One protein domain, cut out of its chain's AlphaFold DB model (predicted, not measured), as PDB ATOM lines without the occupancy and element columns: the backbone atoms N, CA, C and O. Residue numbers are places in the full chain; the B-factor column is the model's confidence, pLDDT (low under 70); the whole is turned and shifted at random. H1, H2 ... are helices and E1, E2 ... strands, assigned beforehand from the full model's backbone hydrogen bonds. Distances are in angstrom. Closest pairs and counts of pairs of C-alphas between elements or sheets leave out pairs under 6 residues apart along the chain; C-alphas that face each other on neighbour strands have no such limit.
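AT A GLANCE: This is residues 4 to 75 of the 85 residues of an uncharacterized protein of Bradyrhizobium sp. 323S2 (UniProt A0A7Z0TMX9). A small head, in which the helix H1 runs slantwise over one face of a three-stranded sheet, is joined by a long arm of unnamed chain to the short helix H2, far off at the other end. The arm, residues 47 to 64, and H2 make most of the length, and residues 59 to 65 stand free. The printed part has 72 residues, with three named strands and two named helices in the order E1 H1 E2 E3 H2; the sheet is mixed, in the order E1 E3 E2. The class is mixed, helices and strands, with 35 residues, under half, in named elements. The whole is only just extended, close to loose, with a radius of gyration of the C-alphas of 17.0 A and spans of 49 by 25 by 17 A.

IN THESE COORDINATES: Find C-alpha 5 at (129.937, 147.134, 116.953), where strand E1, residues 5 to 10, begins; it covers 16.5 A. Helix H1, residues 11 to 23, follows at once and runs 18.0 A to C-alpha 23 at (128.880, 141.349, 92.050). Next come E2, residues 36 to 38, and E3, residues 41 to 46, 6.3 A and 14.5 A long. Read on to helix H2, residues 65 to 71, 10.2 A long, which ends with C-alpha 71 at (157.835, 128.440, 109.140).

HOW THE PARTS SIT: Begin at E3, the inner strand, with the edge strands E1 and E2 as its neighbours. E1 and E3 are parallel, at 34 degrees; look for N 7 and O 42, 2.9 A apart and within hydrogen-bond range. E2 and E3 form a hairpin, antiparallel at 144 degrees, with N 41 and O 38 within hydrogen-bond range at 2.7 A. H1 is on the sheet, making two layers, a helix on one face of a sheet. Its height over the sheet is 7.2 A, and it lies over E3, slantwise to the strands at 53 degrees on the local plane. Their closest C-alphas are those of Gln 11 and Pro 45, 4.8 A apart. H2 is not on the sheet and is apart from H1, E1 and E2. In H1 and H2 every O i to N i+4 pair is within hydrogen-bond range.

THE WHOLE: The two C-alphas farthest apart are those of His 28 and Asp 75, at 50.1 A. The printed part has no cut. The links H1 to E2, 12 residues, and E3 to H2, 18 residues, are long; the other two are tight. In the B-factor column you will find a mean pLDDT of 84.2 for the printed part, with residues 53 to 69 and 71 to 75 under 70.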
ATOM      1  N   LEU A   4     126.315 150.292 116.391       84.44
ATOM      2  CA  LEU A   4     127.018 149.227 115.680       84.44
ATOM      3  C   LEU A   4     128.311 148.894 116.419       84.44
ATOM      4  O   LEU A   4     129.018 149.794 116.876       84.44
ATOM      5  N   VAL A   5     128.622 147.606 116.513       90.94
ATOM      6  CA  VAL A   5     129.937 147.134 116.953       90.94
ATOM      7  C   VAL A   5     130.853 147.074 115.736       90.94
ATOM      8  O   VAL A   5     130.441 146.615 114.673       90.94
ATOM      9  N   ARG A   6     132.093 147.543 115.878       93.19
ATOM     10  CA  ARG A   6     133.100 147.478 114.814       93.19
ATOM     11  C   ARG A   6     133.812 146.133 114.853       93.19
ATOM     12  O   ARG A   6     134.279 145.726 115.916       93.19
ATOM     13  N   LEU A   7     133.886 145.463 113.707       95.00
ATOM     14  CA  LEU A   7     134.619 144.213 113.532       95.00
ATOM     15  C   LEU A   7     135.694 144.408 112.451       95.00
ATOM     16  O   LEU A   7     135.400 144.214 111.267       95.00
ATOM     17  N   PRO A   8     136.919 144.808 112.836       94.38
ATOM     18  CA  PRO A   8     138.037 144.872 111.907       94.38
ATOM     19  C   PRO A   8     138.459 143.457 111.488       94.38
ATOM     20  O   PRO A   8     138.643 142.574 112.326       94.38
ATOM     21  N   ILE A   9     138.602 143.240 110.182       94.12
ATOM     22  CA  ILE A   9     139.106 141.997 109.580       94.12
ATOM     23  C   ILE A   9     140.223 142.312 108.590       94.12
ATOM     24  O   ILE A   9     140.352 143.445 108.137       94.12
ATOM     25  N   SER A  10     141.008 141.313 108.184       94.31
ATOM     26  CA  SER A  10     142.085 141.553 107.218       94.31
ATOM     27  C   SER A  10     141.583 142.191 105.917       94.31
ATOM     28  O   SER A  10     140.511 141.820 105.424       94.31
ATOM     29  N   GLN A  11     142.386 143.070 105.314       91.81
ATOM     30  CA  GLN A  11     142.042 143.774 104.076       91.81
ATOM     31  C   GLN A  11     141.697 142.815 102.933       91.81
ATOM     32  O   GLN A  11     140.716 143.044 102.227       91.81
ATOM     33  N   ALA A  12     142.451 141.720 102.779       89.56
ATOM     34  CA  ALA A  12     142.177 140.702 101.768       89.56
ATOM     35  C   ALA A  12     140.779 140.081 101.938       89.56
ATOM     36  O   ALA A  12     140.009 140.024 100.979       89.56
ATOM     37  N   ALA A  13     140.419 139.688 103.164       93.06
ATOM     38  CA  ALA A  13     139.097 139.131 103.454       93.06
ATOM     39  C   ALA A  13     137.977 140.157 103.216       93.06
ATOM     40  O   ALA A  13     136.962 139.831 102.600       93.06
ATOM     41  N   PHE A  14     138.165 141.410 103.645       95.94
ATOM     42  CA  PHE A  14     137.195 142.473 103.384       95.94
ATOM     43  C   PHE A  14     136.989 142.692 101.881       95.94
ATOM     44  O   PHE A  14     135.851 142.740 101.414       95.94
ATOM     45  N   ALA A  15     138.078 142.784 101.114       95.06
ATOM     46  CA  ALA A  15     138.030 142.970  99.668       95.06
ATOM     47  C   ALA A  15     137.304 141.814  98.966       95.06
ATOM     48  O   ALA A  15     136.472 142.062  98.091       95.06
ATOM     49  N   GLU A  16     137.566 140.570  99.377       95.69
ATOM     50  CA  GLU A  16     136.896 139.388  98.836       95.69
ATOM     51  C   GLU A  16     135.381 139.436  99.080       95.69
ATOM     52  O   GLU A  16     134.590 139.282  98.143       95.69
ATOM     53  N   ILE A  17     134.964 139.684 100.325       95.25
ATOM     54  CA  ILE A  17     133.543 139.751 100.687       95.25
ATOM     55  C   ILE A  17     132.875 140.909  99.941       95.25
ATOM     56  O   ILE A  17     131.833 140.725  99.311       95.25
ATOM     57  N   ALA A  18     133.497 142.090  99.948       95.75
ATOM     58  CA  ALA A  18     132.959 143.272  99.293       95.75
ATOM     59  C   ALA A  18     132.797 143.065  97.779       95.75
ATOM     60  O   ALA A  18     131.792 143.487  97.208       95.75
ATOM     61  N   ALA A  19     133.748 142.395  97.123       96.62
ATOM     62  CA  ALA A  19     133.652 142.067  95.704       96.62
ATOM     63  C   ALA A  19     132.468 141.135  95.410       96.62
ATOM     64  O   ALA A  19     131.691 141.415  94.499       96.62
ATOM     65  N   LYS A  20     132.282 140.074  96.209       97.56
ATOM     66  CA  LYS A  20     131.154 139.139  96.048       97.56
ATOM     67  C   LYS A  20     129.805 139.826  96.261       97.56
ATOM     68  O   LYS A  20     128.886 139.610  95.479       97.56
ATOM     69  N   LEU A  21     129.699 140.684  97.277       96.38
ATOM     70  CA  LEU A  21     128.475 141.441  97.547       96.38
ATOM     71  C   LEU A  21     128.150 142.420  96.417       96.38
ATOM     72  O   LEU A  21     127.007 142.479  95.974       96.38
ATOM     73  N   ARG A  22     129.145 143.152  95.901       95.31
ATOM     74  CA  ARG A  22     128.943 144.061  94.762       95.31
ATOM     75  C   ARG A  22     128.566 143.313  93.487       95.31
ATOM     76  O   ARG A  22     127.673 143.758  92.778       95.31
ATOM     77  N   ALA A  23     129.206 142.178  93.210       97.19
ATOM     78  CA  ALA A  23     128.880 141.349  92.050       97.19
ATOM     79  C   ALA A  23     127.447 140.790  92.105       97.19
ATOM     80  O   ALA A  23     126.838 140.566  91.063       97.19
ATOM     81  N   ALA A  24     126.909 140.592  93.310       97.12
ATOM     82  CA  ALA A  24     125.533 140.167  93.548       97.12
ATOM     83  C   ALA A  24     124.533 141.336  93.690       97.12
ATOM     84  O   ALA A  24     123.391 141.106  94.077       97.12
ATOM     85  N   ASP A  25     124.950 142.574  93.404       95.94
ATOM     86  CA  ASP A  25     124.138 143.795  93.528       95.94
ATOM     87  C   ASP A  25     123.603 144.067  94.953       95.94
ATOM     88  O   ASP A  25     122.597 144.740  95.181       95.94
ATOM     89  N   TYR A  26     124.324 143.592  95.972       94.88
ATOM     90  CA  TYR A  26     124.031 143.862  97.382       94.88
ATOM     91  C   TYR A  26     124.626 145.193  97.858       94.88
ATOM     92  O   TYR A  26     125.216 145.292  98.934       94.88
ATOM     93  N   GLY A  27     124.445 146.257  97.068       90.62
ATOM     94  CA  GLY A  27     124.899 147.608  97.419       90.62
ATOM     95  C   GLY A  27     124.300 148.129  98.734       90.62
ATOM     96  O   GLY A  27     124.949 148.872  99.462       90.62
ATOM     97  N   HIS A  28     123.095 147.674  99.087       92.75
ATOM     98  CA  HIS A  28     122.403 148.039 100.325       92.75
ATOM     99  C   HIS A  28     123.077 147.512 101.605       92.75
ATOM    100  O   HIS A  28     122.764 147.988 102.694       92.75
ATOM    101  N   CYS A  29     123.986 146.538 101.493       94.31
ATOM    102  CA  CYS A  29     124.762 146.042 102.627       94.31
ATOM    103  C   CYS A  29     125.904 146.986 103.017       94.31
ATOM    104  O   CYS A  29     126.533 146.756 104.042       94.31
ATOM    105  N   PHE A  30     126.207 148.018 102.228       95.12
ATOM    106  CA  PHE A  30     127.293 148.946 102.526       95.12
ATOM    107  C   PHE A  30     126.772 150.189 103.247       95.12
ATOM    108  O   PHE A  30     125.790 150.808 102.834       95.12
ATOM    109  N   LEU A  31     127.458 150.576 104.320       92.44
ATOM    110  CA  LEU A  31     127.263 151.873 104.956       92.44
ATOM    111  C   LEU A  31     127.798 152.986 104.048       92.44
ATOM    112  O   LEU A  31     128.632 152.758 103.171       92.44
ATOM    113  N   THR A  32     127.370 154.223 104.293       90.38
ATOM    114  CA  THR A  32     127.871 155.406 103.567       90.38
ATOM    115  C   THR A  32     129.377 155.616 103.734       90.38
ATOM    116  O   THR A  32     130.014 156.220 102.876       90.38
ATOM    117  N   THR A  33     129.938 155.112 104.828       89.19
ATOM    118  CA  THR A  33     131.364 155.119 105.166       89.19
ATOM    119  C   THR A  33     132.143 153.948 104.550       89.19
ATOM    120  O   THR A  33     133.370 153.974 104.544       89.19
ATOM    121  N   GLY A  34     131.456 152.982 103.926       90.44
ATOM    122  CA  GLY A  34     132.053 151.906 103.131       90.44
ATOM    123  C   GLY A  34     132.173 150.550 103.829       90.44
ATOM    124  O   GLY A  34     132.486 149.567 103.158       90.44
ATOM    125  N   GLU A  35     131.895 150.461 105.130       94.81
ATOM    126  CA  GLU A  35     131.844 149.206 105.886       94.81
ATOM    127  C   GLU A  35     130.651 148.344 105.461       94.81
ATOM    128  O   GLU A  35     129.615 148.847 105.014       94.81
ATOM    129  N   ILE A  36     130.772 147.031 105.651       95.88
ATOM    130  CA  ILE A  36     129.678 146.093 105.394       95.88
ATOM    131  C   ILE A  36     128.829 145.992 106.662       95.88
ATOM    132  O   ILE A  36     129.300 145.569 107.718       95.88
ATOM    133  N   ALA A  37     127.562 146.373 106.555       94.56
ATOM    134  CA  ALA A  37     126.574 146.262 107.610       94.56
ATOM    135  C   ALA A  37     126.055 144.822 107.711       94.56
ATOM    136  O   ALA A  37     125.360 144.323 106.826       94.56
ATOM    137  N   MET A  38     126.348 144.172 108.832       89.75
ATOM    138  CA  MET A  38     125.837 142.854 109.197       89.75
ATOM    139  C   MET A  38     125.087 142.958 110.521       89.75
ATOM    140  O   MET A  38     125.723 143.022 111.558       89.75
ATOM    141  N   ASP A  39     123.755 143.026 110.491       88.19
ATOM    142  CA  ASP A  39     122.846 143.081 111.659       88.19
ATOM    143  C   ASP A  39     123.471 143.529 113.004       88.19
ATOM    144  O   ASP A  39     123.678 142.741 113.923       88.19
ATOM    145  N   GLY A  40     123.787 144.822 113.133       87.81
ATOM    146  CA  GLY A  40     124.377 145.370 114.365       87.81
ATOM    147  C   GLY A  40     125.912 145.390 114.407       87.81
ATOM    148  O   GLY A  40     126.486 145.910 115.363       87.81
ATOM    149  N   ILE A  41     126.576 144.892 113.367       93.00
ATOM    150  CA  ILE A  41     128.029 144.847 113.204       93.00
ATOM    151  C   ILE A  41     128.412 145.619 111.937       93.00
ATOM    152  O   ILE A  41     127.818 145.430 110.876       93.00
ATOM    153  N   ALA A  42     129.407 146.493 112.046       94.94
ATOM    154  CA  ALA A  42     130.075 147.124 110.916       94.94
ATOM    155  C   ALA A  42     131.400 146.394 110.671       94.94
ATOM    156  O   ALA A  42     132.330 146.510 111.472       94.94
ATOM    157  N   VAL A  43     131.462 145.608 109.596       95.81
ATOM    158  CA  VAL A  43     132.682 144.909 109.182       95.81
ATOM    159  C   VAL A  43     133.546 145.872 108.388       95.81
ATOM    160  O   VAL A  43     133.099 146.428 107.383       95.81
ATOM    161  N   GLU A  44     134.789 146.036 108.819       95.94
ATOM    162  CA  GLU A  44     135.714 147.007 108.247       95.94
ATOM    163  C   GLU A  44     137.088 146.395 107.966       95.94
ATOM    164  O   GLU A  44     137.483 145.429 108.626       95.94
ATOM    165  N   PRO A  45     137.834 146.930 106.987       94.94
ATOM    166  CA  PRO A  45     139.209 146.516 106.770       94.94
ATOM    167  C   PRO A  45     140.104 147.026 107.907       94.94
ATOM    168  O   PRO A  45     140.144 148.221 108.197       94.94
ATOM    169  N   ASP A  46     140.862 146.124 108.518       93.25
ATOM    170  CA  ASP A  46     141.909 146.453 109.476       93.25
ATOM    171  C   ASP A  46     143.105 147.075 108.727       93.25
ATOM    172  O   ASP A  46     143.718 146.409 107.879       93.25
ATOM    173  N   PRO A  47     143.483 148.332 109.021       87.62
ATOM    174  CA  PRO A  47     144.606 148.985 108.352       87.62
ATOM    175  C   PRO A  47     145.951 148.289 108.609       87.62
ATOM    176  O   PRO A  47     146.874 148.461 107.816       87.62
ATOM    177  N   ASN A  48     146.069 147.492 109.676       88.44
ATOM    178  CA  ASN A  48     147.312 146.830 110.070       88.44
ATOM    179  C   ASN A  48     147.380 145.353 109.652       88.44
ATOM    180  O   ASN A  48     148.453 144.756 109.729       88.44
ATOM    181  N   ALA A  49     146.274 144.754 109.200       85.69
ATOM    182  CA  ALA A  49     146.230 143.349 108.800       85.69
ATOM    183  C   ALA A  49     145.891 143.211 107.309       85.69
ATOM    184  O   ALA A  49     144.729 143.217 106.910       85.69
ATOM    185  N   PHE A  50     146.908 143.064 106.458       84.69
ATOM    186  CA  PHE A  50     146.698 142.872 105.016       84.69
ATOM    187  C   PHE A  50     146.117 141.490 104.690       84.69
ATOM    188  O   PHE A  50     145.180 141.385 103.897       84.69
ATOM    189  N   VAL A  51     146.630 140.444 105.341       81.94
ATOM    190  CA  VAL A  51     146.219 139.044 105.158       81.94
ATOM    191  C   VAL A  51     145.590 138.472 106.435       81.94
ATOM    192  O   VAL A  51     145.859 138.988 107.524       81.94
ATOM    193  N   PRO A  52     144.730 137.439 106.334       75.31
ATOM    194  CA  PRO A  52     144.153 136.786 107.503       75.31
ATOM    195  C   PRO A  52     145.226 136.205 108.435       75.31
ATOM    196  O   PRO A  52     146.292 135.793 107.967       75.31
ATOM    197  N   PRO A  53     144.943 136.096 109.745       69.56
ATOM    198  CA  PRO A  53     145.839 135.415 110.671       69.56
ATOM    199  C   PRO A  53     146.083 133.967 110.215       69.56
ATOM    200  O   PRO A  53     145.145 133.251 109.867       69.56
ATOM    201  N   GLY A  54     147.350 133.546 110.204       67.62
ATOM    202  CA  GLY A  54     147.768 132.210 109.758       67.62
ATOM    203  C   GLY A  54     148.111 132.094 108.269       67.62
ATOM    204  O   GLY A  54     148.587 131.042 107.847       67.62
ATOM    205  N   VAL A  55     147.930 133.157 107.476       66.06
ATOM    206  CA  VAL A  55     148.462 133.230 106.108       66.06
ATOM    207  C   VAL A  55     149.840 133.882 106.155       66.06
ATOM    208  O   VAL A  55     149.973 135.040 106.539       66.06
ATOM    209  N   VAL A  56     150.865 133.130 105.760       65.69
ATOM    210  CA  VAL A  56     152.233 133.635 105.599       65.69
ATOM    211  C   VAL A  56     152.487 133.807 104.108       65.69
ATOM    212  O   VAL A  56     152.366 132.853 103.341       65.69
ATOM    213  N   GLU A  57     152.811 135.028 103.685       63.81
ATOM    214  CA  GLU A  57     153.280 135.272 102.324       63.81
ATOM    215  C   GLU A  57     154.716 134.756 102.212       63.81
ATOM    216  O   GLU A  57     155.604 135.204 102.939       63.81
ATOM    217  N   VAL A  58     154.937 133.777 101.335       64.44
ATOM    218  CA  VAL A  58     156.258 133.178 101.134       64.44
ATOM    219  C   VAL A  58     156.723 133.481  99.716       64.44
ATOM    220  O   VAL A  58     156.046 133.130  98.751       64.44
ATOM    221  N   ASP A  59     157.881 134.131  99.580       64.69
ATOM    222  CA  ASP A  59     158.499 134.371  98.274       64.69
ATOM    223  C   ASP A  59     159.025 133.041  97.707       64.69
ATOM    224  O   ASP A  59     159.943 132.459  98.295       64.69
ATOM    225  N   PRO A  60     158.527 132.566  96.547       62.41
ATOM    226  CA  PRO A  60     158.963 131.308  95.944       62.41
ATOM    227  C   PRO A  60     160.472 131.225  95.687       62.41
ATOM    228  O   PRO A  60     161.023 130.129  95.628       62.41
ATOM    229  N   ARG A  61     161.154 132.368  95.532       69.44
ATOM    230  CA  ARG A  61     162.609 132.435  95.309       69.44
ATOM    231  C   ARG A  61     163.415 132.259  96.595       69.44
ATOM    232  O   ARG A  61     164.605 131.973  96.521       69.44
ATOM    233  N   HIS A  62     162.768 132.415  97.748       63.19
ATOM    234  CA  HIS A  62     163.352 132.275  99.080       63.19
ATOM    235  C   HIS A  62     162.842 131.034  99.834       63.19
ATOM    236  O   HIS A  62     163.266 130.792 100.964       63.19
ATOM    237  N   ILE A  63     161.997 130.199  99.211       65.81
ATOM    238  CA  ILE A  63     161.603 128.895  99.760       65.81
ATOM    239  C   ILE A  63     162.783 127.929  99.635       65.81
ATOM    240  O   ILE A  63     162.939 127.202  98.655       65.81
ATOM    241  N   SER A  64     163.641 127.923 100.652       67.00
ATOM    242  CA  SER A  64     164.549 126.810 100.906       67.00
ATOM    243  C   SER A  64     163.848 125.756 101.765       67.00
ATOM    244  O   SER A  64     162.889 126.045 102.488       67.00
ATOM    245  N   ARG A  65     164.350 124.515 101.721       62.34
ATOM    246  CA  ARG A  65     163.884 123.434 102.606       62.34
ATOM    247  C   ARG A  65     163.936 123.849 104.080       62.34
ATOM    248  O   ARG A  65     163.088 123.427 104.856       62.34
ATOM    249  N   ASP A  66     164.917 124.663 104.446       67.94
ATOM    250  CA  ASP A  66     165.151 125.078 105.827       67.94
ATOM    251  C   ASP A  66     164.182 126.196 106.242       67.94
ATOM    252  O   ASP A  66     163.590 126.111 107.313       67.94
ATOM    253  N   CYS A  67     163.888 127.150 105.348       67.94
ATOM    254  CA  CYS A  67     162.854 128.170 105.564       67.94
ATOM    255  C   CYS A  67     161.462 127.539 105.763       67.94
ATOM    256  O   CYS A  67     160.711 127.937 106.649       67.94
ATOM    257  N   PHE A  68     161.134 126.490 105.001       68.31
ATOM    258  CA  PHE A  68     159.896 125.729 105.199       68.31
ATOM    259  C   PHE A  68     159.841 125.049 106.579       68.31
ATOM    260  O   PHE A  68     158.814 125.097 107.255       68.31
ATOM    261  N   ARG A  69     160.941 124.433 107.029       69.69
ATOM    262  CA  ARG A  69     161.001 123.774 108.346       69.69
ATOM    263  C   ARG A  69     160.862 124.765 109.497       69.69
ATOM    264  O   ARG A  69     160.195 124.436 110.475       69.69
ATOM    265  N   GLU A  70     161.410 125.967 109.344       73.19
ATOM    266  CA  GLU A  70     161.273 127.067 110.300       73.19
ATOM    267  C   GLU A  70     159.832 127.597 110.365       73.19
ATOM    268  O   GLU A  70     159.251 127.635 111.449       73.19
ATOM    269  N   ILE A  71     159.217 127.921 109.217       69.62
ATOM    270  CA  ILE A  71     157.835 128.440 109.140       69.62
ATOM    271  C   ILE A  71     156.838 127.485 109.806       69.62
ATOM    272  O   ILE A  71     155.944 127.919 110.530       69.62
ATOM    273  N   TYR A  72     156.986 126.182 109.563       66.88
ATOM    274  CA  TYR A  72     156.065 125.163 110.069       66.88
ATOM    275  C   TYR A  72     156.530 124.508 111.377       66.88
ATOM    276  O   TYR A  72     155.898 123.556 111.833       66.88
ATOM    277  N   GLY A  73     157.623 124.987 111.983       68.75
ATOM    278  CA  GLY A  73     158.146 124.460 113.245       68.75
ATOM    279  C   GLY A  73     158.459 122.959 113.208       68.75
ATOM    280  O   GLY A  73     158.364 122.290 114.236       68.75
ATOM    281  N   LEU A  74     158.818 122.418 112.038       65.88
ATOM    282  CA  LEU A  74     159.008 120.975 111.832       65.88
ATOM    283  C   LEU A  74     160.206 120.422 112.605       65.88
ATOM    284  O   LEU A  74     160.258 119.229 112.883       65.88
ATOM    285  N   ASP A  75     161.149 121.285 112.975       64.69
ATOM    286  CA  ASP A  75     162.299 120.912 113.800       64.69
ATOM    287  C   ASP A  75     161.947 120.794 115.295       64.69
ATOM    288  O   ASP A  75     162.710 120.207 116.057       64.69
TER     289      ASP A  75